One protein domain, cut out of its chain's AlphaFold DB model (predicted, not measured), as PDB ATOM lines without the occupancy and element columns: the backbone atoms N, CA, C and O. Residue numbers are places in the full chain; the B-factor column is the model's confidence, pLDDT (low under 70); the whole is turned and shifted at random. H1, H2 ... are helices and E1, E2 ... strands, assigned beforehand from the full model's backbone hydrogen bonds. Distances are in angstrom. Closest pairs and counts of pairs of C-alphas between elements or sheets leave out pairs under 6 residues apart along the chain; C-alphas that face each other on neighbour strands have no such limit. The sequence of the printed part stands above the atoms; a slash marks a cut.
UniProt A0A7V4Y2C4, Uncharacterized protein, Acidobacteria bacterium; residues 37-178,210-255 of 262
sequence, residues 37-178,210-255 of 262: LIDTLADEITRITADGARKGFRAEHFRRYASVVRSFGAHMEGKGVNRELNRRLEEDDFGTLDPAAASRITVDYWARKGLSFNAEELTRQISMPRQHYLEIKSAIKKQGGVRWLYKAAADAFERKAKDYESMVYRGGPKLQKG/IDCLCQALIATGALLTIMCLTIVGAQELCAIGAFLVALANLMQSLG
ATOM      1  N   LEU A  37      14.844  29.165  32.689       85.44
ATOM      2  CA  LEU A  37      15.745  30.158  32.120       85.44
ATOM      3  C   LEU A  37      17.134  30.073  32.756       85.44
ATOM      4  O   LEU A  37      18.124  30.131  32.031       85.44
ATOM      5  N   ILE A  38      17.226  29.891  34.076       85.75
ATOM      6  CA  ILE A  38      18.515  29.730  34.769       85.75
ATOM      7  C   ILE A  38      19.248  28.496  34.243       85.75
ATOM      8  O   ILE A  38      20.433  28.579  33.927       85.75
ATOM      9  N   ASP A  39      18.533  27.393  34.035       82.88
ATOM     10  CA  ASP A  39      19.110  26.191  33.438       82.88
ATOM     11  C   ASP A  39      19.564  26.397  31.994       82.88
ATOM     12  O   ASP A  39      20.637  25.926  31.623       82.88
ATOM     13  N   THR A  40      18.793  27.137  31.199       85.12
ATOM     14  CA  THR A  40      19.164  27.470  29.817       85.12
ATOM     15  C   THR A  40      20.422  28.343  29.773       85.12
ATOM     16  O   THR A  40      21.311  28.124  28.948       85.12
ATOM     17  N   LEU A  41      20.527  29.324  30.674       86.69
ATOM     18  CA  LEU A  41      21.703  30.186  30.793       86.69
ATOM     19  C   LEU A  41      22.929  29.395  31.273       86.69
ATOM     20  O   LEU A  41      24.026  29.604  30.753       86.69
ATOM     21  N   ALA A  42      22.754  28.464  32.213       80.06
ATOM     22  CA  ALA A  42      23.819  27.577  32.671       80.06
ATOM     23  C   ALA A  42      24.310  26.642  31.551       80.06
ATOM     24  O   ALA A  42      25.517  26.509  31.349       80.06
ATOM     25  N   ASP A  43      23.395  26.059  30.767       78.81
ATOM     26  CA  ASP A  43      23.738  25.225  29.609       78.81
ATOM     27  C   ASP A  43      24.527  26.021  28.558       78.81
ATOM     28  O   ASP A  43      25.480  25.510  27.958       78.81
ATOM     29  N   GLU A  44      24.171  27.291  28.350       83.38
ATOM     30  CA  GLU A  44      24.894  28.188  27.453       83.38
ATOM     31  C   GLU A  44      26.295  28.528  27.990       83.38
ATOM     32  O   GLU A  44      27.253  28.479  27.218       83.38
ATOM     33  N   ILE A  45      26.468  28.761  29.300       80.44
ATOM     34  CA  ILE A  45      27.805  28.895  29.916       80.44
ATOM     35  C   ILE A  45      28.640  27.643  29.665       80.44
ATOM     36  O   ILE A  45      29.777  27.754  29.196       80.44
ATOM     37  N   THR A  46      28.095  26.454  29.934       74.25
ATOM     38  CA  THR A  46      28.797  25.189  29.689       74.25
ATOM     39  C   THR A  46      29.194  25.071  28.220       74.25
ATOM     40  O   THR A  46      30.333  24.712  27.913       74.25
ATOM     41  N   ARG A  47      28.295  25.423  27.295       74.31
ATOM     42  CA  ARG A  47      28.554  25.372  25.853       74.31
ATOM     43  C   ARG A  47      29.660  26.336  25.425       74.31
ATOM     44  O   ARG A  47      30.562  25.910  24.706       74.31
ATOM     45  N   ILE A  48      29.613  27.599  25.859       77.56
ATOM     46  CA  ILE A  48      30.650  28.603  25.561       77.56
ATOM     47  C   ILE A  48      31.997  28.132  26.115       77.56
ATOM     48  O   ILE A  48      33.003  28.170  25.409       77.56
ATOM     49  N   THR A  49      32.006  27.628  27.352       73.62
ATOM     50  CA  THR A  49      33.218  27.151  28.033       73.62
ATOM     51  C   THR A  49      33.813  25.946  27.316       73.62
ATOM     52  O   THR A  49      35.015  25.912  27.067       73.62
ATOM     53  N   ALA A  50      32.987  24.976  26.924       69.31
ATOM     54  CA  ALA A  50      33.427  23.805  26.177       69.31
ATOM     55  C   ALA A  50      33.942  24.169  24.774       69.31
ATOM     56  O   ALA A  50      34.915  23.571  24.307       69.31
ATOM     57  N   ASP A  51      33.319  25.139  24.099       69.56
ATOM     58  CA  ASP A  51      33.781  25.624  22.796       69.56
ATOM     59  C   ASP A  51      35.133  26.340  22.917       69.56
ATOM     60  O   ASP A  51      36.082  25.981  22.212       69.56
ATOM     61  N   GLY A  52      35.266  27.240  23.898       66.38
ATOM     62  CA  GLY A  52      36.514  27.930  24.220       66.38
ATOM     63  C   GLY A  52      37.625  26.961  24.630       66.38
ATOM     64  O   GLY A  52      38.750  27.064  24.145       66.38
ATOM     65  N   ALA A  53      37.303  25.936  25.424       64.56
ATOM     66  CA  ALA A  53      38.234  24.876  25.806       64.56
ATOM     67  C   ALA A  53      38.803  24.129  24.592       64.56
ATOM     68  O   ALA A  53      40.000  23.838  24.541       64.56
ATOM     69  N   ARG A  54      37.944  23.805  23.614       63.03
ATOM     70  CA  ARG A  54      38.302  23.007  22.430       63.03
ATOM     71  C   ARG A  54      39.012  23.828  21.358       63.03
ATOM     72  O   ARG A  54      39.956  23.339  20.742       63.03
ATOM     73  N   LYS A  55      38.532  25.045  21.093       69.31
ATOM     74  CA  LYS A  55      38.936  25.862  19.933       69.31
ATOM     75  C   LYS A  55      39.794  27.072  20.297       69.31
ATOM     76  O   LYS A  55      40.276  27.758  19.393       69.31
ATOM     77  N   GLY A  56      39.998  27.301  21.590       65.06
ATOM     78  CA  GLY A  56      40.593  28.508  22.139       65.06
ATOM     79  C   GLY A  56      39.550  29.604  22.367       65.06
ATOM     80  O   GLY A  56      38.674  29.813  21.524       65.06
ATOM     81  N   PHE A  57      39.655  30.330  23.482       72.38
ATOM     82  CA  PHE A  57      38.794  31.480  23.757       72.38
ATOM     83  C   PHE A  57      39.072  32.618  22.762       72.38
ATOM     84  O   PHE A  57      40.198  32.892  22.357       72.38
ATOM     85  N   ARG A  58      38.003  33.285  22.342       80.50
ATOM     86  CA  ARG A  58      37.989  34.364  21.340       80.50
ATOM     87  C   ARG A  58      37.056  35.452  21.830       80.50
ATOM     88  O   ARG A  58      36.181  35.146  22.637       80.50
ATOM     89  N   ALA A  59      37.170  36.657  21.278       84.69
ATOM     90  CA  ALA A  59      36.291  37.784  21.592       84.69
ATOM     91  C   ALA A  59      34.797  37.405  21.630       84.69
ATOM     92  O   ALA A  59      34.084  37.769  22.560       84.69
ATOM     93  N   GLU A  60      34.340  36.589  20.675       89.44
ATOM     94  CA  GLU A  60      32.962  36.088  20.621       89.44
ATOM     95  C   GLU A  60      32.530  35.325  21.887       89.44
ATOM     96  O   GLU A  60      31.420  35.531  22.369       89.44
ATOM     97  N   HIS A  61      33.398  34.494  22.474       84.75
ATOM     98  CA  HIS A  61      33.077  33.751  23.699       84.75
ATOM     99  C   HIS A  61      32.811  34.706  24.865       84.75
ATOM    100  O   HIS A  61      31.828  34.559  25.585       84.75
ATOM    101  N   PHE A  62      33.657  35.729  25.011       86.38
ATOM    102  CA  PHE A  62      33.507  36.745  26.047       86.38
ATOM    103  C   PHE A  62      32.236  37.577  25.849       86.38
ATOM    104  O   PHE A  62      31.495  37.791  26.804       86.38
ATOM    105  N   ARG A  63      31.896  37.951  24.610       90.38
ATOM    106  CA  ARG A  63      30.613  38.612  24.313       90.38
ATOM    107  C   ARG A  63      29.407  37.745  24.637       90.38
ATOM    108  O   ARG A  63      28.413  38.247  25.158       90.38
ATOM    109  N   ARG A  64      29.487  36.445  24.351       90.62
ATOM    110  CA  ARG A  64      28.427  35.500  24.714       90.62
ATOM    111  C   ARG A  64      28.277  35.410  26.231       90.62
ATOM    112  O   ARG A  64      27.152  35.526  26.703       90.62
ATOM    113  N   TYR A  65      29.368  35.339  27.001       89.25
ATOM    114  CA  TYR A  65      29.290  35.440  28.465       89.25
ATOM    115  C   TYR A  65      28.655  36.759  28.923       89.25
ATOM    116  O   TYR A  65      27.738  36.730  29.737       89.25
ATOM    117  N   ALA A  66      29.051  37.903  28.355       90.75
ATOM    118  CA  ALA A  66      28.430  39.190  28.672       90.75
ATOM    119  C   ALA A  66      26.916  39.186  28.391       90.75
ATOM    120  O   ALA A  66      26.130  39.664  29.209       90.75
ATOM    121  N   SER A  67      26.491  38.606  27.264       93.75
ATOM    122  CA  SER A  67      25.074  38.448  26.924       93.75
ATOM    123  C   SER A  67      24.335  37.568  27.930       93.75
ATOM    124  O   SER A  67      23.243  37.933  28.356       93.75
ATOM    125  N   VAL A  68      24.925  36.442  28.342       92.62
ATOM    126  CA  VAL A  68      24.351  35.567  29.372       92.62
ATOM    127  C   VAL A  68      24.170  36.338  30.682       92.62
ATOM    128  O   VAL A  68      23.090  36.293  31.266       92.62
ATOM    129  N   VAL A  69      25.185  37.087  31.125       91.94
ATOM    130  CA  VAL A  69      25.126  37.869  32.372       91.94
ATOM    131  C   VAL A  69      24.053  38.961  32.305       91.94
ATOM    132  O   VAL A  69      23.339  39.183  33.283       91.94
ATOM    133  N   ARG A  70      23.875  39.620  31.152       92.62
ATOM    134  CA  ARG A  70      22.789  40.598  30.954       92.62
ATOM    135  C   ARG A  70      21.411  39.945  31.030       92.62
ATOM    136  O   ARG A  70      20.541  40.471  31.720       92.62
ATOM    137  N   SER A  71      21.223  38.803  30.366       93.00
ATOM    138  CA  SER A  71      19.968  38.043  30.418       93.00
ATOM    139  C   SER A  71      19.660  37.558  31.832       93.00
ATOM    140  O   SER A  71      18.528  37.689  32.291       93.00
ATOM    141  N   PHE A  72      20.677  37.078  32.551       92.31
ATOM    142  CA  PHE A  72      20.574  36.738  33.966       92.31
ATOM    143  C   PHE A  72      20.126  37.951  34.796       92.31
ATOM    144  O   PHE A  72      19.138  37.872  35.520       92.31
ATOM    145  N   GLY A  73      20.790  39.102  34.646       90.06
ATOM    146  CA  GLY A  73      20.439  40.317  35.381       90.06
ATOM    147  C   GLY A  73      19.017  40.817  35.096       90.06
ATOM    148  O   GLY A  73      18.326  41.248  36.022       90.06
ATOM    149  N   ALA A  74      18.559  40.719  33.844       91.00
ATOM    150  CA  ALA A  74      17.191  41.056  33.450       91.00
ATOM    151  C   ALA A  74      16.156  40.083  34.041       91.00
ATOM    152  O   ALA A  74      15.103  40.518  34.506       91.00
ATOM    153  N   HIS A  75      16.465  38.785  34.086       90.44
ATOM    154  CA  HIS A  75      15.605  37.780  34.719       90.44
ATOM    155  C   HIS A  75      15.451  38.011  36.220       90.44
ATOM    156  O   HIS A  75      14.339  38.044  36.743       90.44
ATOM    157  N   MET A  76      16.573  38.251  36.897       89.25
ATOM    158  CA  MET A  76      16.619  38.573  38.324       89.25
ATOM    159  C   MET A  76      15.809  39.822  38.666       89.25
ATOM    160  O   MET A  76      15.203  39.914  39.737       89.25
ATOM    161  N   GLU A  77      15.779  40.783  37.745       90.00
ATOM    162  CA  GLU A  77      14.935  41.961  37.861       90.00
ATOM    163  C   GLU A  77      13.453  41.625  37.679       90.00
ATOM    164  O   GLU A  77      12.638  42.001  38.521       90.00
ATOM    165  N   GLY A  78      13.108  40.885  36.622       87.38
ATOM    166  CA  GLY A  78      11.729  40.496  36.317       87.38
ATOM    167  C   GLY A  78      11.075  39.654  37.415       87.38
ATOM    168  O   GLY A  78       9.893  39.827  37.696       87.38
ATOM    169  N   LYS A  79      11.852  38.798  38.092       86.38
ATOM    170  CA  LYS A  79      11.411  37.990  39.241       86.38
ATOM    171  C   LYS A  79      11.359  38.764  40.565       86.38
ATOM    172  O   LYS A  79      10.942  38.213  41.577       86.38
ATOM    173  N   GLY A  80      11.811  40.019  40.596       86.94
ATOM    174  CA  GLY A  80      11.885  40.820  41.822       86.94
ATOM    175  C   GLY A  80      13.001  40.409  42.792       86.94
ATOM    176  O   GLY A  80      13.153  41.047  43.836       86.94
ATOM    177  N   VAL A  81      13.833  39.422  42.441       87.81
ATOM    178  CA  VAL A  81      14.927  38.920  43.292       87.81
ATOM    179  C   VAL A  81      15.952  40.018  43.579       87.81
ATOM    180  O   VAL A  81      16.462  40.103  44.690       87.81
ATOM    181  N   ASN A  82      16.198  40.931  42.633       88.38
ATOM    182  CA  ASN A  82      17.086  42.077  42.863       88.38
ATOM    183  C   ASN A  82      16.618  42.996  43.992       88.38
ATOM    184  O   ASN A  82      17.444  43.529  44.732       88.38
ATOM    185  N   ARG A  83      15.303  43.215  44.114       88.38
ATOM    186  CA  ARG A  83      14.746  44.056  45.181       88.38
ATOM    187  C   ARG A  83      14.953  43.390  46.531       88.38
ATOM    188  O   ARG A  83      15.390  44.048  47.469       88.38
ATOM    189  N   GLU A  84      14.697  42.091  46.590       87.12
ATOM    190  CA  GLU A  84      14.873  41.307  47.805       87.12
ATOM    191  C   GLU A  84      16.350  41.195  48.211       87.12
ATOM    192  O   GLU A  84      16.684  41.416  49.372       87.12
ATOM    193  N   LEU A  85      17.260  40.968  47.262       85.50
ATOM    194  CA  LEU A  85      18.695  40.981  47.544       85.50
ATOM    195  C   LEU A  85      19.167  42.340  48.053       85.50
ATOM    196  O   LEU A  85      19.908  42.402  49.027       85.50
ATOM    197  N   ASN A  86      18.714  43.433  47.440       87.38
ATOM    198  CA  ASN A  86      19.051  44.772  47.918       87.38
ATOM    199  C   ASN A  86      18.528  45.032  49.339       87.38
ATOM    200  O   ASN A  86      19.208  45.710  50.102       87.38
ATOM    201  N   ARG A  87      17.370  44.470  49.714       87.50
ATOM    202  CA  ARG A  87      16.854  44.504  51.092       87.50
ATOM    203  C   ARG A  87      17.769  43.721  52.041       87.50
ATOM    204  O   ARG A  87      18.148  44.230  53.091       87.50
ATOM    205  N   ARG A  88      18.206  42.525  51.635       83.75
ATOM    206  CA  ARG A  88      19.147  41.674  52.391       83.75
ATOM    207  C   ARG A  88      20.526  42.299  52.584       83.75
ATOM    208  O   ARG A  88      21.190  42.011  53.578       83.75
ATOM    209  N   LEU A  89      20.956  43.195  51.693       83.44
ATOM    210  CA  LEU A  89      22.190  43.963  51.891       83.44
ATOM    211  C   LEU A  89      22.165  44.823  53.169       83.44
ATOM    212  O   LEU A  89      23.230  45.214  53.639       83.44
ATOM    213  N   GLU A  90      20.986  45.098  53.737       83.50
ATOM    214  CA  GLU A  90      20.812  45.883  54.966       83.50
ATOM    215  C   GLU A  90      20.728  45.026  56.240       83.50
ATOM    216  O   GLU A  90      20.868  45.556  57.340       83.50
ATOM    217  N   GLU A  91      20.517  43.716  56.108       84.62
ATOM    218  CA  GLU A  91      20.383  42.789  57.237       84.62
ATOM    219  C   GLU A  91      21.762  42.283  57.707       84.62
ATOM    220  O   GLU A  91      22.687  42.169  56.906       84.62
ATOM    221  N   ASP A  92      21.936  41.948  58.989       82.06
ATOM    222  CA  ASP A  92      23.124  41.210  59.454       82.06
ATOM    223  C   ASP A  92      22.826  39.709  59.468       82.06
ATOM    224  O   ASP A  92      22.356  39.146  60.454       82.06
ATOM    225  N   ASP A  93      23.069  39.071  58.329       76.31
ATOM    226  CA  ASP A  93      22.852  37.645  58.087       76.31
ATOM    227  C   ASP A  93      24.147  36.827  58.139       76.31
ATOM    228  O   ASP A  93      24.136  35.630  57.847       76.31
ATOM    229  N   PHE A  94      25.261  37.429  58.568       75.50
ATOM    230  CA  PHE A  94      26.554  36.746  58.603       75.50
ATOM    231  C   PHE A  94      26.512  35.454  59.431       75.50
ATOM    232  O   PHE A  94      27.041  34.431  59.013       75.50
ATOM    233  N   GLY A  95      25.825  35.470  60.580       73.25
ATOM    234  CA  GLY A  95      25.688  34.292  61.447       73.25
ATOM    235  C   GLY A  95      24.874  33.140  60.844       73.25
ATOM    236  O   GLY A  95      24.859  32.054  61.412       73.25
ATOM    237  N   THR A  96      24.201  33.370  59.714       77.12
ATOM    238  CA  THR A  96      23.419  32.359  58.981       77.12
ATOM    239  C   THR A  96      24.147  31.816  57.753       77.12
ATOM    240  O   THR A  96      23.636  30.922  57.080       77.12
ATOM    241  N   LEU A  97      25.342  32.338  57.460       77.62
ATOM    242  CA  LEU A  97      26.181  31.864  56.372       77.62
ATOM    243  C   LEU A  97      26.703  30.458  56.698       77.62
ATOM    244  O   LEU A  97      27.434  30.268  57.666       77.62
ATOM    245  N   ASP A  98      26.364  29.490  55.849       82.81
ATOM    246  CA  ASP A  98      26.960  28.152  55.840       82.81
ATOM    247  C   ASP A  98      27.770  27.977  54.541       82.81
ATOM    248  O   ASP A  98      27.219  27.572  53.506       82.81
ATOM    249  N   PRO A  99      29.081  28.302  54.559       83.50
ATOM    250  CA  PRO A  99      29.944  28.187  53.387       83.50
ATOM    251  C   PRO A  99      30.001  26.769  52.809       83.50
ATOM    252  O   PRO A  99      30.092  26.601  51.592       83.50
ATOM    253  N   ALA A 100      29.911  25.744  53.661       85.62
ATOM    254  CA  ALA A 100      29.975  24.351  53.237       85.62
ATOM    255  C   ALA A 100      28.678  23.919  52.535       85.62
ATOM    256  O   ALA A 100      28.721  23.209  51.527       85.62
ATOM    257  N   ALA A 101      27.511  24.349  53.023       82.25
ATOM    258  CA  ALA A 101      26.244  24.128  52.325       82.25
ATOM    259  C   ALA A 101      26.188  24.876  50.985       82.25
ATOM    260  O   ALA A 101      25.843  24.270  49.971       82.25
ATOM    261  N   ALA A 102      26.590  26.151  50.952       80.69
ATOM    262  CA  ALA A 102      26.627  26.940  49.720       80.69
ATOM    263  C   ALA A 102      27.562  26.337  48.661       80.69
ATOM    264  O   ALA A 102      27.200  26.235  47.483       80.69
ATOM    265  N   SER A 103      28.730  25.860  49.093       81.44
ATOM    266  CA  SER A 103      29.663  25.137  48.234       81.44
ATOM    267  C   SER A 103      29.054  23.843  47.682       81.44
ATOM    268  O   SER A 103      29.034  23.655  46.466       81.44
ATOM    269  N   ARG A 104      28.476  22.984  48.537       85.06
ATOM    270  CA  ARG A 104      27.834  21.725  48.106       85.06
ATOM    271  C   ARG A 104      26.720  21.960  47.090       85.06
ATOM    272  O   ARG A 104      26.743  21.351  46.027       85.06
ATOM    273  N   ILE A 105      25.810  22.899  47.363       83.44
ATOM    274  CA  ILE A 105      24.725  23.261  46.435       83.44
ATOM    275  C   ILE A 105      25.289  23.701  45.081       83.44
ATOM    276  O   ILE A 105      24.787  23.288  44.035       83.44
ATOM    277  N   THR A 106      26.343  24.520  45.097       78.94
ATOM    278  CA  THR A 106      26.996  24.996  43.873       78.94
ATOM    279  C   THR A 106      27.618  23.843  43.091       78.94
ATOM    280  O   THR A 106      27.389  23.721  41.885       78.94
ATOM    281  N   VAL A 107      28.368  22.973  43.770       75.31
ATOM    282  CA  VAL A 107      29.011  21.799  43.167       75.31
ATOM    283  C   VAL A 107      27.966  20.864  42.566       75.31
ATOM    284  O   VAL A 107      28.089  20.500  41.399       75.31
ATOM    285  N   ASP A 108      26.914  20.529  43.311       80.81
ATOM    286  CA  ASP A 108      25.867  19.608  42.865       80.81
ATOM    287  C   ASP A 108      25.078  20.166  41.678       80.81
ATOM    288  O   ASP A 108      24.794  19.446  40.714       80.81
ATOM    289  N   TYR A 109      24.744  21.462  41.712       78.81
ATOM    290  CA  TYR A 109      24.049  22.125  40.612       78.81
ATOM    291  C   TYR A 109      24.849  22.014  39.310       78.81
ATOM    292  O   TYR A 109      24.323  21.548  38.295       78.81
ATOM    293  N   TRP A 110      26.130  22.376  39.351       73.62
ATOM    294  CA  TRP A 110      26.976  22.431  38.164       73.62
ATOM    295  C   TRP A 110      27.521  21.077  37.712       73.62
ATOM    296  O   TRP A 110      27.700  20.878  36.506       73.62
ATOM    297  N   ALA A 111      27.692  20.113  38.623       69.56
ATOM    298  CA  ALA A 111      28.078  18.748  38.276       69.56
ATOM    299  C   ALA A 111      27.063  18.121  37.307       69.56
ATOM    300  O   ALA A 111      27.445  17.498  36.314       69.56
ATOM    301  N   ARG A 112      25.763  18.373  37.524       73.00
ATOM    302  CA  ARG A 112      24.684  17.942  36.614       73.00
ATOM    303  C   ARG A 112      24.743  18.619  35.243       73.00
ATOM    304  O   ARG A 112      24.257  18.061  34.265       73.00
ATOM    305  N   LYS A 113      25.359  19.799  35.170       65.00
ATOM    306  CA  LYS A 113      25.587  20.579  33.947       65.00
ATOM    307  C   LYS A 113      26.945  20.293  33.297       65.00
ATOM    308  O   LYS A 113      27.296  20.938  32.312       65.00
ATOM    309  N   GLY A 114      27.704  19.325  33.816       55.81
ATOM    310  CA  GLY A 114      28.990  18.896  33.265       55.81
ATOM    311  C   GLY A 114      30.184  19.777  33.640       55.81
ATOM    312  O   GLY A 114      31.246  19.620  33.037       55.81
ATOM    313  N   LEU A 115      30.036  20.679  34.617       60.28
ATOM    314  CA  LEU A 115      31.136  21.459  35.189       60.28
ATOM    315  C   LEU A 115      31.436  20.975  36.610       60.28
ATOM    316  O   LEU A 115      30.542  20.847  37.439       60.28
ATOM    317  N   SER A 116      32.705  20.708  36.897       66.25
ATOM    318  CA  SER A 116      33.155  20.279  38.222       66.25
ATOM    319  C   SER A 116      33.858  21.422  38.939       66.25
ATOM    320  O   SER A 116      34.791  22.006  38.387       66.25
ATOM    321  N   PHE A 117      33.471  21.667  40.186       67.69
ATOM    322  CA  PHE A 117      34.137  22.610  41.080       67.69
ATOM    323  C   PHE A 117      34.760  21.870  42.265       67.69
ATOM    324  O   PHE A 117      34.282  20.807  42.661       67.69
ATOM    325  N   ASN A 118      35.828  22.429  42.835       73.62
ATOM    326  CA  ASN A 118      36.396  21.922  44.080       73.62
ATOM    327  C   ASN A 118      35.606  22.506  45.262       73.62
ATOM    328  O   ASN A 118      35.625  23.716  45.486       73.62
ATOM    329  N   ALA A 119      34.924  21.639  46.012       73.44
ATOM    330  CA  ALA A 119      34.077  22.045  47.127       73.44
ATOM    331  C   ALA A 119      34.859  22.722  48.266       73.44
ATOM    332  O   ALA A 119      34.360  23.669  48.871       73.44
ATOM    333  N   GLU A 120      36.074  22.262  48.568       73.81
ATOM    334  CA  GLU A 120      36.911  22.842  49.626       73.81
ATOM    335  C   GLU A 120      37.392  24.237  49.235       73.81
ATOM    336  O   GLU A 120      37.306  25.167  50.031       73.81
ATOM    337  N   GLU A 121      37.826  24.400  47.985       75.62
ATOM    338  CA  GLU A 121      38.249  25.695  47.458       75.62
ATOM    339  C   GLU A 121      37.102  26.707  47.466       75.62
ATOM    340  O   GLU A 121      37.247  27.801  48.003       75.62
ATOM    341  N   LEU A 122      35.926  26.310  46.974       74.00
ATOM    342  CA  LEU A 122      34.727  27.145  47.043       74.00
ATOM    343  C   LEU A 122      34.348  27.485  48.486       74.00
ATOM    344  O   LEU A 122      33.990  28.622  48.776       74.00
ATOM    345  N   THR A 123      34.454  26.520  49.402       81.44
ATOM    346  CA  THR A 123      34.173  26.758  50.824       81.44
ATOM    347  C   THR A 123      35.131  27.798  51.393       81.44
ATOM    348  O   THR A 123      34.679  28.684  52.116       81.44
ATOM    349  N   ARG A 124      36.427  27.740  51.053       80.00
ATOM    350  CA  ARG A 124      37.413  28.751  51.465       80.00
ATOM    351  C   ARG A 124      37.073  30.130  50.912       80.00
ATOM    352  O   ARG A 124      37.061  31.078  51.679       80.00
ATOM    353  N   GLN A 125      36.730  30.222  49.631       74.38
ATOM    354  CA  GLN A 125      36.378  31.491  48.987       74.38
ATOM    355  C   GLN A 125      35.091  32.117  49.552       74.38
ATOM    356  O   GLN A 125      34.977  33.338  49.635       74.38
ATOM    357  N   ILE A 126      34.109  31.295  49.938       81.50
ATOM    358  CA  ILE A 126      32.864  31.760  50.571       81.50
ATOM    359  C   ILE A 126      33.094  32.115  52.049       81.50
ATOM    360  O   ILE A 126      32.440  33.014  52.582       81.50
ATOM    361  N   SER A 127      34.015  31.419  52.719       83.19
ATOM    362  CA  SER A 127      34.375  31.672  54.114       83.19
ATOM    363  C   SER A 127      35.143  32.982  54.234       83.19
ATOM    364  O   SER A 127      36.353  33.026  54.044       83.19
ATOM    365  N   MET A 128      34.446  34.053  54.602       79.50
ATOM    366  CA  MET A 128      35.050  35.371  54.780       79.50
ATOM    367  C   MET A 128      34.880  35.896  56.209       79.50
ATOM    368  O   MET A 128      33.891  35.573  56.873       79.50
ATOM    369  N   PRO A 129      35.813  36.725  56.711       83.81
ATOM    370  CA  PRO A 129      35.637  37.396  57.992       83.81
ATOM    371  C   PRO A 129      34.384  38.282  57.997       83.81
ATOM    372  O   PRO A 129      34.068  38.924  56.997       83.81
ATOM    373  N   ARG A 130      33.706  38.394  59.148       84.62
ATOM    374  CA  ARG A 130      32.485  39.216  59.280       84.62
ATOM    375  C   ARG A 130      32.686  40.655  58.812       84.62
ATOM    376  O   ARG A 130      31.832  41.195  58.120       84.62
ATOM    377  N   GLN A 131      33.799  41.274  59.199       83.62
ATOM    378  CA  GLN A 131      34.107  42.645  58.794       83.62
ATOM    379  C   GLN A 131      34.180  42.766  57.267       83.62
ATOM    380  O   GLN A 131      33.526  43.630  56.690       83.62
ATOM    381  N   HIS A 132      34.883  41.834  56.627       81.69
ATOM    382  CA  HIS A 132      35.043  41.766  55.178       81.69
ATOM    383  C   HIS A 132      33.702  41.600  54.451       81.69
ATOM    384  O   HIS A 132      33.388  42.321  53.507       81.69
ATOM    385  N   TYR A 133      32.851  40.706  54.956       80.06
ATOM    386  CA  TYR A 133      31.492  40.510  54.451       80.06
ATOM    387  C   TYR A 133      30.655  41.796  54.502       80.06
ATOM    388  O   TYR A 133      30.001  42.163  53.523       80.06
ATOM    389  N   LEU A 134      30.692  42.515  55.627       82.06
ATOM    390  CA  LEU A 134      29.964  43.776  55.797       82.06
ATOM    391  C   LEU A 134      30.505  44.884  54.879       82.06
ATOM    392  O   LEU A 134      29.723  45.669  54.333       82.06
ATOM    393  N   GLU A 135      31.822  44.936  54.673       83.62
ATOM    394  CA  GLU A 135      32.468  45.867  53.744       83.62
ATOM    395  C   GLU A 135      32.028  45.608  52.297       83.62
ATOM    396  O   GLU A 135      31.615  46.549  51.612       83.62
ATOM    397  N   ILE A 136      31.991  44.343  51.866       83.44
ATOM    398  CA  ILE A 136      31.472  43.946  50.551       83.44
ATOM    399  C   ILE A 136      30.004  44.361  50.396       83.44
ATOM    400  O   ILE A 136      29.652  45.008  49.408       83.44
ATOM    401  N   LYS A 137      29.134  44.058  51.373       83.00
ATOM    402  CA  LYS A 137      27.709  44.447  51.321       83.00
ATOM    403  C   LYS A 137      27.540  45.963  51.188       83.00
ATOM    404  O   LYS A 137      26.762  46.439  50.358       83.00
ATOM    405  N   SER A 138      28.315  46.722  51.962       82.88
ATOM    406  CA  SER A 138      28.343  48.186  51.910       82.88
ATOM    407  C   SER A 138      28.812  48.703  50.547       82.88
ATOM    408  O   SER A 138      28.205  49.621  49.989       82.88
ATOM    409  N   ALA A 139      29.848  48.090  49.970       81.19
ATOM    410  CA  ALA A 139      30.353  48.436  48.646       81.19
ATOM    411  C   ALA A 139      29.304  48.179  47.555       81.19
ATOM    412  O   ALA A 139      29.030  49.078  46.758       81.19
ATOM    413  N   ILE A 140      28.648  47.011  47.564       81.19
ATOM    414  CA  ILE A 140      27.568  46.683  46.618       81.19
ATOM    415  C   ILE A 140      26.463  47.743  46.697       81.19
ATOM    416  O   ILE A 140      26.023  48.262  45.669       81.19
ATOM    417  N   LYS A 141      26.047  48.126  47.910       82.25
ATOM    418  CA  LYS A 141      25.024  49.159  48.118       82.25
ATOM    419  C   LYS A 141      25.449  50.514  47.545       82.25
ATOM    420  O   LYS A 141      24.684  51.121  46.796       82.25
ATOM    421  N   LYS A 142      26.669  50.971  47.846       81.50
ATOM    422  CA  LYS A 142      27.207  52.256  47.357       81.50
ATOM    423  C   LYS A 142      27.284  52.328  45.831       81.50
ATOM    424  O   LYS A 142      27.094  53.401  45.271       81.50
ATOM    425  N   GLN A 143      27.519  51.200  45.168       79.44
ATOM    426  CA  GLN A 143      27.626  51.121  43.710       79.44
ATOM    427  C   GLN A 143      26.266  51.016  42.988       79.44
ATOM    428  O   GLN A 143      26.219  50.925  41.762       79.44
ATOM    429  N   GLY A 144      25.142  51.059  43.714       78.06
ATOM    430  CA  GLY A 144      23.795  50.979  43.133       78.06
ATOM    431  C   GLY A 144      23.120  49.611  43.277       78.06
ATOM    432  O   GLY A 144      22.149  49.325  42.569       78.06
ATOM    433  N   GLY A 145      23.605  48.772  44.196       82.94
ATOM    434  CA  GLY A 145      23.015  47.481  44.547       82.94
ATOM    435  C   GLY A 145      23.409  46.343  43.605       82.94
ATOM    436  O   GLY A 145      24.270  46.481  42.738       82.94
ATOM    437  N   VAL A 146      22.742  45.195  43.738       86.25
ATOM    438  CA  VAL A 146      23.111  43.971  42.995       86.25
ATOM    439  C   VAL A 146      22.980  44.098  41.474       86.25
ATOM    440  O   VAL A 146      23.683  43.418  40.734       86.25
ATOM    441  N   ARG A 147      22.151  45.027  40.976       86.06
ATOM    442  CA  ARG A 147      22.068  45.330  39.536       86.06
ATOM    443  C   ARG A 147      23.407  45.801  38.973       86.06
ATOM    444  O   ARG A 147      23.747  45.472  37.836       86.06
ATOM    445  N   TRP A 148      24.156  46.572  39.761       86.94
ATOM    446  CA  TRP A 148      25.481  47.030  39.369       86.94
ATOM    447  C   TRP A 148      26.447  45.858  39.210       86.94
ATOM    448  O   TRP A 148      27.226  45.873  38.265       86.94
ATOM    449  N   LEU A 149      26.349  44.811  40.040       86.88
ATOM    450  CA  LEU A 149      27.231  43.642  39.946       86.88
ATOM    451  C   LEU A 149      27.116  42.938  38.600       86.88
ATOM    452  O   LEU A 149      28.127  42.669  37.956       86.88
ATOM    453  N   TYR A 150      25.892  42.678  38.136       88.81
ATOM    454  CA  TYR A 150      25.695  42.000  36.851       88.81
ATOM    455  C   TYR A 150      26.151  42.877  35.690       88.81
ATOM    456  O   TYR A 150      26.772  42.389  34.749       88.81
ATOM    457  N   LYS A 151      25.894  44.187  35.775       87.25
ATOM    458  CA  LYS A 151      26.403  45.144  34.792       87.25
ATOM    459  C   LYS A 151      27.934  45.146  34.771       87.25
ATOM    460  O   LYS A 151      28.516  44.993  33.706       87.25
ATOM    461  N   ALA A 152      28.579  45.250  35.930       85.31
ATOM    462  CA  ALA A 152      30.031  45.270  36.063       85.31
ATOM    463  C   ALA A 152      30.674  43.971  35.554       85.31
ATOM    464  O   ALA A 152      31.684  44.031  34.854       85.31
ATOM    465  N   ALA A 153      30.066  42.815  35.841       87.06
ATOM    466  CA  ALA A 153      30.495  41.522  35.319       87.06
ATOM    467  C   ALA A 153      30.344  41.445  33.791       87.06
ATOM    468  O   ALA A 153      31.297  41.087  33.100       87.06
ATOM    469  N   ALA A 154      29.196  41.849  33.236       89.56
ATOM    470  CA  ALA A 154      28.999  41.896  31.787       89.56
ATOM    471  C   ALA A 154      29.996  42.846  31.102       89.56
ATOM    472  O   ALA A 154      30.594  42.492  30.087       89.56
ATOM    473  N   ASP A 155      30.229  44.023  31.683       86.75
ATOM    474  CA  ASP A 155      31.194  44.998  31.176       86.75
ATOM    475  C   ASP A 155      32.637  44.466  31.265       86.75
ATOM    476  O   ASP A 155      33.447  44.745  30.381       86.75
ATOM    477  N   ALA A 156      32.974  43.669  32.288       83.62
ATOM    478  CA  ALA A 156      34.274  43.005  32.397       83.62
ATOM    479  C   ALA A 156      34.492  41.987  31.268       83.62
ATOM    480  O   ALA A 156      35.555  41.979  30.644       83.62
ATOM    481  N   PHE A 157      33.470  41.191  30.942       85.88
ATOM    482  CA  PHE A 157      33.516  40.286  29.797       85.88
ATOM    483  C   PHE A 157      33.645  41.039  28.463       85.88
ATOM    484  O   PHE A 157      34.455  40.647  27.628       85.88
ATOM    485  N   GLU A 158      32.922  42.143  28.258       86.50
ATOM    486  CA  GLU A 158      33.067  42.963  27.042       86.50
ATOM    487  C   GLU A 158      34.457  43.582  26.907       86.50
ATOM    488  O   GLU A 158      35.016  43.620  25.811       86.50
ATOM    489  N   ARG A 159      35.039  44.065  28.011       84.50
ATOM    490  CA  ARG A 159      36.417  44.570  28.007       84.50
ATOM    491  C   ARG A 159      37.389  43.475  27.600       84.50
ATOM    492  O   ARG A 159      38.129  43.663  26.641       84.50
ATOM    493  N   LYS A 160      37.279  42.294  28.218       80.12
ATOM    494  CA  LYS A 160      38.096  41.140  27.834       80.12
ATOM    495  C   LYS A 160      37.895  40.785  26.358       80.12
ATOM    496  O   LYS A 160      38.861  40.483  25.669       80.12
ATOM    497  N   ALA A 161      36.667  40.859  25.839       84.88
ATOM    498  CA  ALA A 161      36.400  40.628  24.423       84.88
ATOM    499  C   ALA A 161      37.206  41.580  23.528       84.88
ATOM    500  O   ALA A 161      37.850  41.110  22.595       84.88
ATOM    501  N   LYS A 162      37.208  42.882  23.844       82.19
ATOM    502  CA  LYS A 162      37.978  43.902  23.113       82.19
ATOM    503  C   LYS A 162      39.481  43.637  23.172       82.19
ATOM    504  O   LYS A 162      40.142  43.731  22.139       82.19
ATOM    505  N   ASP A 163      40.000  43.223  24.329       78.31
ATOM    506  CA  ASP A 163      41.409  42.838  24.470       78.31
ATOM    507  C   ASP A 163      41.754  41.724  23.466       78.31
ATOM    508  O   ASP A 163      42.720  41.834  22.712       78.31
ATOM    509  N   TYR A 164      40.900  40.701  23.352       72.56
ATOM    510  CA  TYR A 164      41.092  39.598  22.401       72.56
ATOM    511  C   TYR A 164      40.882  39.958  20.927       72.56
ATOM    512  O   TYR A 164      41.360  39.217  20.072       72.56
ATOM    513  N   GLU A 165      40.183  41.045  20.602       76.44
ATOM    514  CA  GLU A 165      40.112  41.547  19.222       76.44
ATOM    515  C   GLU A 165      41.368  42.305  18.822       76.44
ATOM    516  O   GLU A 165      41.799  42.224  17.673       76.44
ATOM    517  N   SER A 166      41.955  43.030  19.774       64.31
ATOM    518  CA  SER A 166      43.181  43.796  19.558       64.31
ATOM    519  C   SER A 166      44.435  42.915  19.491       64.31
ATOM    520  O   SER A 166      45.445  43.311  18.912       64.31
ATOM    521  N   MET A 167      44.378  41.697  20.045       55.12
ATOM    522  CA  MET A 167      45.508  40.772  20.089       55.12
ATOM    523  C   MET A 167      45.569  39.839  18.864       55.12
ATOM    524  O   MET A 167      44.663  39.046  18.610       55.12
ATOM    525  N   VAL A 168      46.704  39.839  18.152       45.81
ATOM    526  CA  VAL A 168      47.000  38.969  16.986       45.81
ATOM    527  C   VAL A 168      47.331  37.523  17.415       45.81
ATOM    528  O   VAL A 168      48.294  36.918  16.949       45.81
ATOM    529  N   TYR A 169      46.564  36.919  18.324       47.66
ATOM    530  CA  TYR A 169      46.779  35.518  18.699       47.66
ATOM    531  C   TYR A 169      45.920  34.594  17.836       47.66
ATOM    532  O   TYR A 169      44.745  34.347  18.113       47.66
ATOM    533  N   ARG A 170      46.541  34.005  16.803       41.72
ATOM    534  CA  ARG A 170      46.011  32.826  16.098       41.72
ATOM    535  C   ARG A 170      45.974  31.636  17.065       41.72
ATOM    536  O   ARG A 170      46.867  30.796  17.060       41.72
ATOM    537  N   GLY A 171      44.952  31.554  17.912       48.06
ATOM    538  CA  GLY A 171      44.716  30.350  18.707       48.06
ATOM    539  C   GLY A 171      43.975  30.523  20.017       48.06
ATOM    540  O   GLY A 171      43.462  29.515  20.493       48.06
ATOM    541  N   GLY A 172      43.885  31.743  20.559       43.84
ATOM    542  CA  GLY A 172      43.176  32.016  21.809       43.84
ATOM    543  C   GLY A 172      43.694  31.230  23.029       43.84
ATOM    544  O   GLY A 172      44.508  30.316  22.895       43.84
ATOM    545  N   PRO A 173      43.235  31.550  24.245       47.38
ATOM    546  CA  PRO A 173      43.535  30.771  25.432       47.38
ATOM    547  C   PRO A 173      42.926  29.373  25.344       47.38
ATOM    548  O   PRO A 173      41.757  29.253  25.001       47.38
ATOM    549  N   LYS A 174      43.670  28.318  25.665       45.69
ATOM    550  CA  LYS A 174      43.200  26.924  25.644       45.69
ATOM    551  C   LYS A 174      43.207  26.343  27.047       45.69
ATOM    552  O   LYS A 174      44.107  26.629  27.820       45.69
ATOM    553  N   LEU A 175      42.257  25.478  27.375       38.94
ATOM    554  CA  LEU A 175      42.300  24.755  28.646       38.94
ATOM    555  C   LEU A 175      43.394  23.680  28.603       38.94
ATOM    556  O   LEU A 175      43.318  22.737  27.815       38.94
ATOM    557  N   GLN A 176      44.407  23.808  29.461       38.09
ATOM    558  CA  GLN A 176      45.459  22.812  29.650       38.09
ATOM    559  C   GLN A 176      45.587  22.506  31.147       38.09
ATOM    560  O   GLN A 176      45.863  23.388  31.951       38.09
ATOM    561  N   LYS A 177      45.359  21.241  31.531       37.91
ATOM    562  CA  LYS A 177      45.425  20.762  32.930       37.91
ATOM    563  C   LYS A 177      44.536  21.541  33.928       37.91
ATOM    564  O   LYS A 177      44.930  21.734  35.069       37.91
ATOM    565  N   GLY A 178      43.343  21.975  33.513       33.00
ATOM    566  CA  GLY A 178      42.397  22.683  34.393       33.00
ATOM    567  C   GLY A 178      42.641  24.189  34.538       33.00
ATOM    568  O   GLY A 178      41.880  24.847  35.233       33.00
ATOM    569  N   ILE A 210      38.614  45.633  40.585       64.44
ATOM    570  CA  ILE A 210      37.999  44.531  39.822       64.44
ATOM    571  C   ILE A 210      38.205  43.183  40.531       64.44
ATOM    572  O   ILE A 210      37.379  42.284  40.397       64.44
ATOM    573  N   ASP A 211      39.238  43.093  41.368       66.94
ATOM    574  CA  ASP A 211      39.512  41.981  42.279       66.94
ATOM    575  C   ASP A 211      38.356  41.765  43.276       66.94
ATOM    576  O   ASP A 211      37.886  40.642  43.473       66.94
ATOM    577  N   CYS A 212      37.756  42.851  43.773       74.00
ATOM    578  CA  CYS A 212      36.588  42.807  44.653       74.00
ATOM    579  C   CYS A 212      35.280  42.425  43.947       74.00
ATOM    580  O   CYS A 212      34.306  42.070  44.614       74.00
ATOM    581  N   LEU A 213      35.216  42.468  42.610       79.06
ATOM    582  CA  LEU A 213      34.004  42.085  41.875       79.06
ATOM    583  C   LEU A 213      33.681  40.600  42.076       79.06
ATOM    584  O   LEU A 213      32.519  40.240  42.252       79.06
ATOM    585  N   CYS A 214      34.699  39.741  42.089       80.44
ATOM    586  CA  CYS A 214      34.503  38.303  42.245       80.44
ATOM    587  C   CYS A 214      34.109  37.927  43.669       80.44
ATOM    588  O   CYS A 214      33.173  37.150  43.841       80.44
ATOM    589  N   GLN A 215      34.699  38.564  44.683       81.62
ATOM    590  CA  GLN A 215      34.198  38.429  46.049       81.62
ATOM    591  C   GLN A 215      32.762  38.944  46.203       81.62
ATOM    592  O   GLN A 215      31.957  38.304  46.874       81.62
ATOM    593  N   ALA A 216      32.395  40.055  45.559       83.69
ATOM    594  CA  ALA A 216      31.030  40.572  45.624       83.69
ATOM    595  C   ALA A 216      30.005  39.626  44.969       83.69
ATOM    596  O   ALA A 216      28.903  39.444  45.495       83.69
ATOM    597  N   LEU A 217      30.370  38.979  43.855       84.50
ATOM    598  CA  LEU A 217      29.566  37.922  43.234       84.50
ATOM    599  C   LEU A 217      29.451  36.688  44.142       84.50
ATOM    600  O   LEU A 217      28.350  36.162  44.292       84.50
ATOM    601  N   ILE A 218      30.546  36.266  44.785       84.94
ATOM    602  CA  ILE A 218      30.559  35.148  45.744       84.94
ATOM    603  C   ILE A 218      29.663  35.458  46.949       84.94
ATOM    604  O   ILE A 218      28.794  34.656  47.277       84.94
ATOM    605  N   ALA A 219      29.811  36.633  47.563       82.56
ATOM    606  CA  ALA A 219      29.002  37.061  48.701       82.56
ATOM    607  C   ALA A 219      27.509  37.126  48.342       82.56
ATOM    608  O   ALA A 219      26.666  36.650  49.098       82.56
ATOM    609  N   THR A 220      27.175  37.649  47.157       85.00
ATOM    610  CA  THR A 220      25.785  37.692  46.667       85.00
ATOM    611  C   THR A 220      25.239  36.293  46.370       85.00
ATOM    612  O   THR A 220      24.081  36.002  46.666       85.00
ATOM    613  N   GLY A 221      26.067  35.405  45.813       84.56
ATOM    614  CA  GLY A 221      25.705  34.006  45.596       84.56
ATOM    615  C   GLY A 221      25.427  33.276  46.908       84.56
ATOM    616  O   GLY A 221      24.409  32.599  47.031       84.56
ATOM    617  N   ALA A 222      26.274  33.491  47.914       82.25
ATOM    618  CA  ALA A 222      26.113  32.896  49.231       82.25
ATOM    619  C   ALA A 222      24.871  33.431  49.968       82.25
ATOM    620  O   ALA A 222      24.124  32.644  50.545       82.25
ATOM    621  N   LEU A 223      24.582  34.736  49.863       81.69
ATOM    622  CA  LEU A 223      23.335  35.353  50.337       81.69
ATOM    623  C   LEU A 223      22.090  34.648  49.779       81.69
ATOM    624  O   LEU A 223      21.163  34.317  50.519       81.69
ATOM    625  N   LEU A 224      22.076  34.372  48.475       82.56
ATOM    626  CA  LEU A 224      20.977  33.647  47.834       82.56
ATOM    627  C   LEU A 224      20.869  32.198  48.306       82.56
ATOM    628  O   LEU A 224      19.761  31.683  48.449       82.56
ATOM    629  N   THR A 225      21.996  31.540  48.576       78.00
ATOM    630  CA  THR A 225      21.986  30.195  49.154       78.00
ATOM    631  C   THR A 225      21.394  30.198  50.564       78.00
ATOM    632  O   THR A 225      20.558  29.346  50.859       78.00
ATOM    633  N   ILE A 226      21.730  31.182  51.407       76.19
ATOM    634  CA  ILE A 226      21.101  31.350  52.729       76.19
ATOM    635  C   ILE A 226      19.587  31.492  52.568       76.19
ATOM    636  O   ILE A 226      18.818  30.788  53.224       76.19
ATOM    637  N   MET A 227      19.139  32.379  51.676       76.12
ATOM    638  CA  MET A 227      17.711  32.583  51.434       76.12
ATOM    639  C   MET A 227      17.016  31.303  50.965       76.12
ATOM    640  O   MET A 227      15.928  30.993  51.438       76.12
ATOM    641  N   CYS A 228      17.654  30.542  50.077       82.06
ATOM    642  CA  CYS A 228      17.129  29.264  49.609       82.06
ATOM    643  C   CYS A 228      16.939  28.252  50.751       82.06
ATOM    644  O   CYS A 228      15.937  27.542  50.789       82.06
ATOM    645  N   LEU A 229      17.893  28.193  51.686       75.06
ATOM    646  CA  LEU A 229      17.873  27.250  52.809       75.06
ATOM    647  C   LEU A 229      16.912  27.666  53.929       75.06
ATOM    648  O   LEU A 229      16.437  26.816  54.677       75.06
ATOM    649  N   THR A 230      16.629  28.962  54.057       73.44
ATOM    650  CA  THR A 230      15.848  29.517  55.175       73.44
ATOM    651  C   THR A 230      14.398  29.837  54.814       73.44
ATOM    652  O   THR A 230      13.547  29.865  55.704       73.44
ATOM    653  N   ILE A 231      14.084  30.058  53.533       75.00
ATOM    654  CA  ILE A 231      12.744  30.444  53.073       75.00
ATOM    655  C   ILE A 231      12.075  29.261  52.363       75.00
ATOM    656  O   ILE A 231      12.505  28.810  51.300       75.00
ATOM    657  N   VAL A 232      10.958  28.787  52.923       66.62
ATOM    658  CA  VAL A 232      10.134  27.738  52.305       66.62
ATOM    659  C   VAL A 232       9.634  28.208  50.933       66.62
ATOM    660  O   VAL A 232       9.027  29.269  50.818       66.62
ATOM    661  N   GLY A 233       9.881  27.408  49.891       65.56
ATOM    662  CA  GLY A 233       9.481  27.715  48.511       65.56
ATOM    663  C   GLY A 233      10.495  28.536  47.705       65.56
ATOM    664  O   GLY A 233      10.263  28.774  46.525       65.56
ATOM    665  N   ALA A 234      11.642  28.912  48.281       73.50
ATOM    666  CA  ALA A 234      12.683  29.690  47.600       73.50
ATOM    667  C   ALA A 234      13.765  28.826  46.915       73.50
ATOM    668  O   ALA A 234      14.903  29.262  46.741       73.50
ATOM    669  N   GLN A 235      13.426  27.596  46.515       72.69
ATOM    670  CA  GLN A 235      14.385  26.620  45.970       72.69
ATOM    671  C   GLN A 235      15.069  27.093  44.675       72.69
ATOM    672  O   GLN A 235      16.229  26.757  44.439       72.69
ATOM    673  N   GLU A 236      14.400  27.934  43.878       77.00
ATOM    674  CA  GLU A 236      14.985  28.548  42.677       77.00
ATOM    675  C   GLU A 236      16.184  29.463  42.999       77.00
ATOM    676  O   GLU A 236      17.102  29.592  42.186       77.00
ATOM    677  N   LEU A 237      16.245  30.032  44.213       83.31
ATOM    678  CA  LEU A 237      17.353  30.886  44.648       83.31
ATOM    679  C   LEU A 237      18.659  30.104  44.823       83.31
ATOM    680  O   LEU A 237      19.730  30.678  44.641       83.31
ATOM    681  N   CYS A 238      18.600  28.796  45.105       82.00
ATOM    682  CA  CYS A 238      19.793  27.950  45.169       82.00
ATOM    683  C   CYS A 238      20.511  27.897  43.815       82.00
ATOM    684  O   CYS A 238      21.733  28.025  43.758       82.00
ATOM    685  N   ALA A 239      19.755  27.734  42.724       82.94
ATOM    686  CA  ALA A 239      20.309  27.688  41.373       82.94
ATOM    687  C   ALA A 239      20.903  29.043  40.968       82.94
ATOM    688  O   ALA A 239      21.984  29.108  40.388       82.94
ATOM    689  N   ILE A 240      20.232  30.135  41.335       86.50
ATOM    690  CA  ILE A 240      20.712  31.498  41.094       86.50
ATOM    691  C   ILE A 240      21.994  31.779  41.899       86.50
ATOM    692  O   ILE A 240      22.954  32.327  41.358       86.50
ATOM    693  N   GLY A 241      22.040  31.380  43.173       85.38
ATOM    694  CA  GLY A 241      23.233  31.514  44.010       85.38
ATOM    695  C   GLY A 241      24.417  30.733  43.440       85.38
ATOM    696  O   GLY A 241      25.490  31.300  43.228       85.38
ATOM    697  N   ALA A 242      24.188  29.468  43.073       84.06
ATOM    698  CA  ALA A 242      25.176  28.621  42.406       84.06
ATOM    699  C   ALA A 242      25.671  29.223  41.081       84.06
ATOM    700  O   ALA A 242      26.853  29.109  40.741       84.06
ATOM    701  N   PHE A 243      24.789  29.882  40.328       86.25
ATOM    702  CA  PHE A 243      25.146  30.562  39.088       86.25
ATOM    703  C   PHE A 243      26.143  31.705  39.328       86.25
ATOM    704  O   PHE A 243      27.144  31.801  38.618       86.25
ATOM    705  N   LEU A 244      25.916  32.538  40.349       87.44
ATOM    706  CA  LEU A 244      26.808  33.656  40.683       87.44
ATOM    707  C   LEU A 244      28.187  33.197  41.161       87.44
ATOM    708  O   LEU A 244      29.198  33.759  40.737       87.44
ATOM    709  N   VAL A 245      28.241  32.157  41.995       84.12
ATOM    710  CA  VAL A 245      29.513  31.596  42.477       84.12
ATOM    711  C   VAL A 245      30.332  31.027  41.313       84.12
ATOM    712  O   VAL A 245      31.533  31.285  41.209       84.12
ATOM    713  N   ALA A 246      29.688  30.311  40.388       78.75
ATOM    714  CA  ALA A 246      30.364  29.807  39.195       78.75
ATOM    715  C   ALA A 246      30.802  30.920  38.241       78.75
ATOM    716  O   ALA A 246      31.875  30.818  37.648       78.75
ATOM    717  N   LEU A 247      30.018  31.994  38.112       82.50
ATOM    718  CA  LEU A 247      30.407  33.161  37.327       82.50
ATOM    719  C   LEU A 247      31.684  33.802  37.885       82.50
ATOM    720  O   LEU A 247      32.600  34.090  37.116       82.50
ATOM    721  N   ALA A 248      31.772  33.969  39.206       82.69
ATOM    722  CA  ALA A 248      32.972  34.484  39.863       82.69
ATOM    723  C   ALA A 248      34.193  33.587  39.605       82.69
ATOM    724  O   ALA A 248      35.245  34.076  39.201       82.69
ATOM    725  N   ASN A 249      34.029  32.268  39.740       76.94
ATOM    726  CA  ASN A 249      35.091  31.293  39.470       76.94
ATOM    727  C   ASN A 249      35.542  31.316  38.003       76.94
ATOM    728  O   ASN A 249      36.736  31.264  37.706       76.94
ATOM    729  N   LEU A 250      34.598  31.438  37.067       76.06
ATOM    730  CA  LEU A 250      34.905  31.589  35.650       76.06
ATOM    731  C   LEU A 250      35.727  32.862  35.407       76.06
ATOM    732  O   LEU A 250      36.758  32.801  34.739       76.06
ATOM    733  N   MET A 251      35.313  33.994  35.978       77.38
ATOM    734  CA  MET A 251      36.028  35.268  35.854       77.38
ATOM    735  C   MET A 251      37.447  35.198  36.437       77.38
ATOM    736  O   MET A 251      38.388  35.658  35.784       77.38
ATOM    737  N   GLN A 252      37.628  34.559  37.596       74.88
ATOM    738  CA  GLN A 252      38.950  34.303  38.183       74.88
ATOM    739  C   GLN A 252      39.815  33.426  37.272       74.88
ATOM    740  O   GLN A 252      40.951  33.779  36.964       74.88
ATOM    741  N   SER A 253      39.264  32.321  36.757       67.12
ATOM    742  CA  SER A 253      39.993  31.404  35.866       67.12
ATOM    743  C   SER A 253      40.433  32.060  34.549       67.12
ATOM    744  O   SER A 253      41.427  31.653  33.947       67.12
ATOM    745  N   LEU A 254      39.710  33.097  34.112       65.25
ATOM    746  CA  LEU A 254      40.018  33.911  32.935       65.25
ATOM    747  C   LEU A 254      40.957  35.093  33.253       65.25
ATOM    748  O   LEU A 254      41.240  35.909  32.366       65.25
ATOM    749  N   GLY A 255      41.422  35.206  34.502       66.81
ATOM    750  CA  GLY A 255      42.289  36.282  34.977       66.81
ATOM    751  C   GLY A 255      41.635  37.654  34.828       66.81
ATOM    752  O   GLY A 255      42.243  38.565  34.267       66.81
TER     753      GLY A 255
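This is residues 37 to 178 and 210 to 255 of the 262 residues of an uncharacterized protein of Acidobacteria bacterium (UniProt A0A7V4Y2C4). Five long helices, H1, H2, H7, H8 and H9, form an up-and-down bundle, each running against the one before it in the chain, with H9 nearest the middle. Four shorter helices, H3, H4, H5 and H6, pack round H8 and cross it at large angles; the short strand E1 lies by H1. The printed part has 188 residues with nine named helices and one named strand, in the order H1 to H7, E1, H8, H9, and is mostly helix. It is compact, with a radius of gyration of the C-alphas of 16.1 A, and spans 50 by 33 by 31 A.

Start at H8, residues 210 to 230, the hub, which touches six other helices. It forms a helical hairpin with H9, residues 236 to 253, at a shallow tilt of 21 degrees; their closest C-alphas, Gly 221 and Gly 241, are 3.9 A apart. Residues 213 to 220 of H8 touch residues 146 to 153 of H7, residues 146 to 166, at a steep tilt of 41 degrees, closest at the C-alphas of Leu 217 and Leu 149, 7.0 A. H2, residues 59 to 78, touches H7 at a shallow tilt of 12 degrees, opposite ways, with C-alphas Ala 59 and Ala 161 closest at 4.0 A. H1, residues 37 to 55, forms a helical hairpin with H2, closest at C-alphas Ile 48 and His 61, 6.0 A. Look next at the short helices about perpendicular to H8, with their closest C-alphas to it: H3, residues 81 to 88, Leu 85 to Leu 224, 7.7 A; H4, residues 99 to 111, Ala 102 to Thr 225, 5.7 A; H5, residues 119 to 126, Ile 126 to Ile 218, 6.3 A, at 73 degrees, only just past steep; H6, residues 130 to 142, Ile 136 to Ala 216, 6.0 A. E1, residues 174 to 176, pairs with no named strand; its C-alpha 175 is 5.0 A from C-alpha 53 of H1. Every O i to N i+4 pair is within hydrogen-bond range in the helices but H8, with 15 of 17.

Find C-alpha 37 at (15.745, 30.158, 32.120), where H1 begins its 26.5 A. H7 and H8 each measure 30.9 A, H2 28.8 A. H9 runs 26.1 A to C-alpha 253 at (39.993, 31.404, 35.866).

Residues 179 to 209 are not printed; C-alphas 178 and 210 are 22.9 A apart across this cut. Of the links printed whole, none is long. Look for pLDDT under 70 in 33 residues, among them 166 to 178.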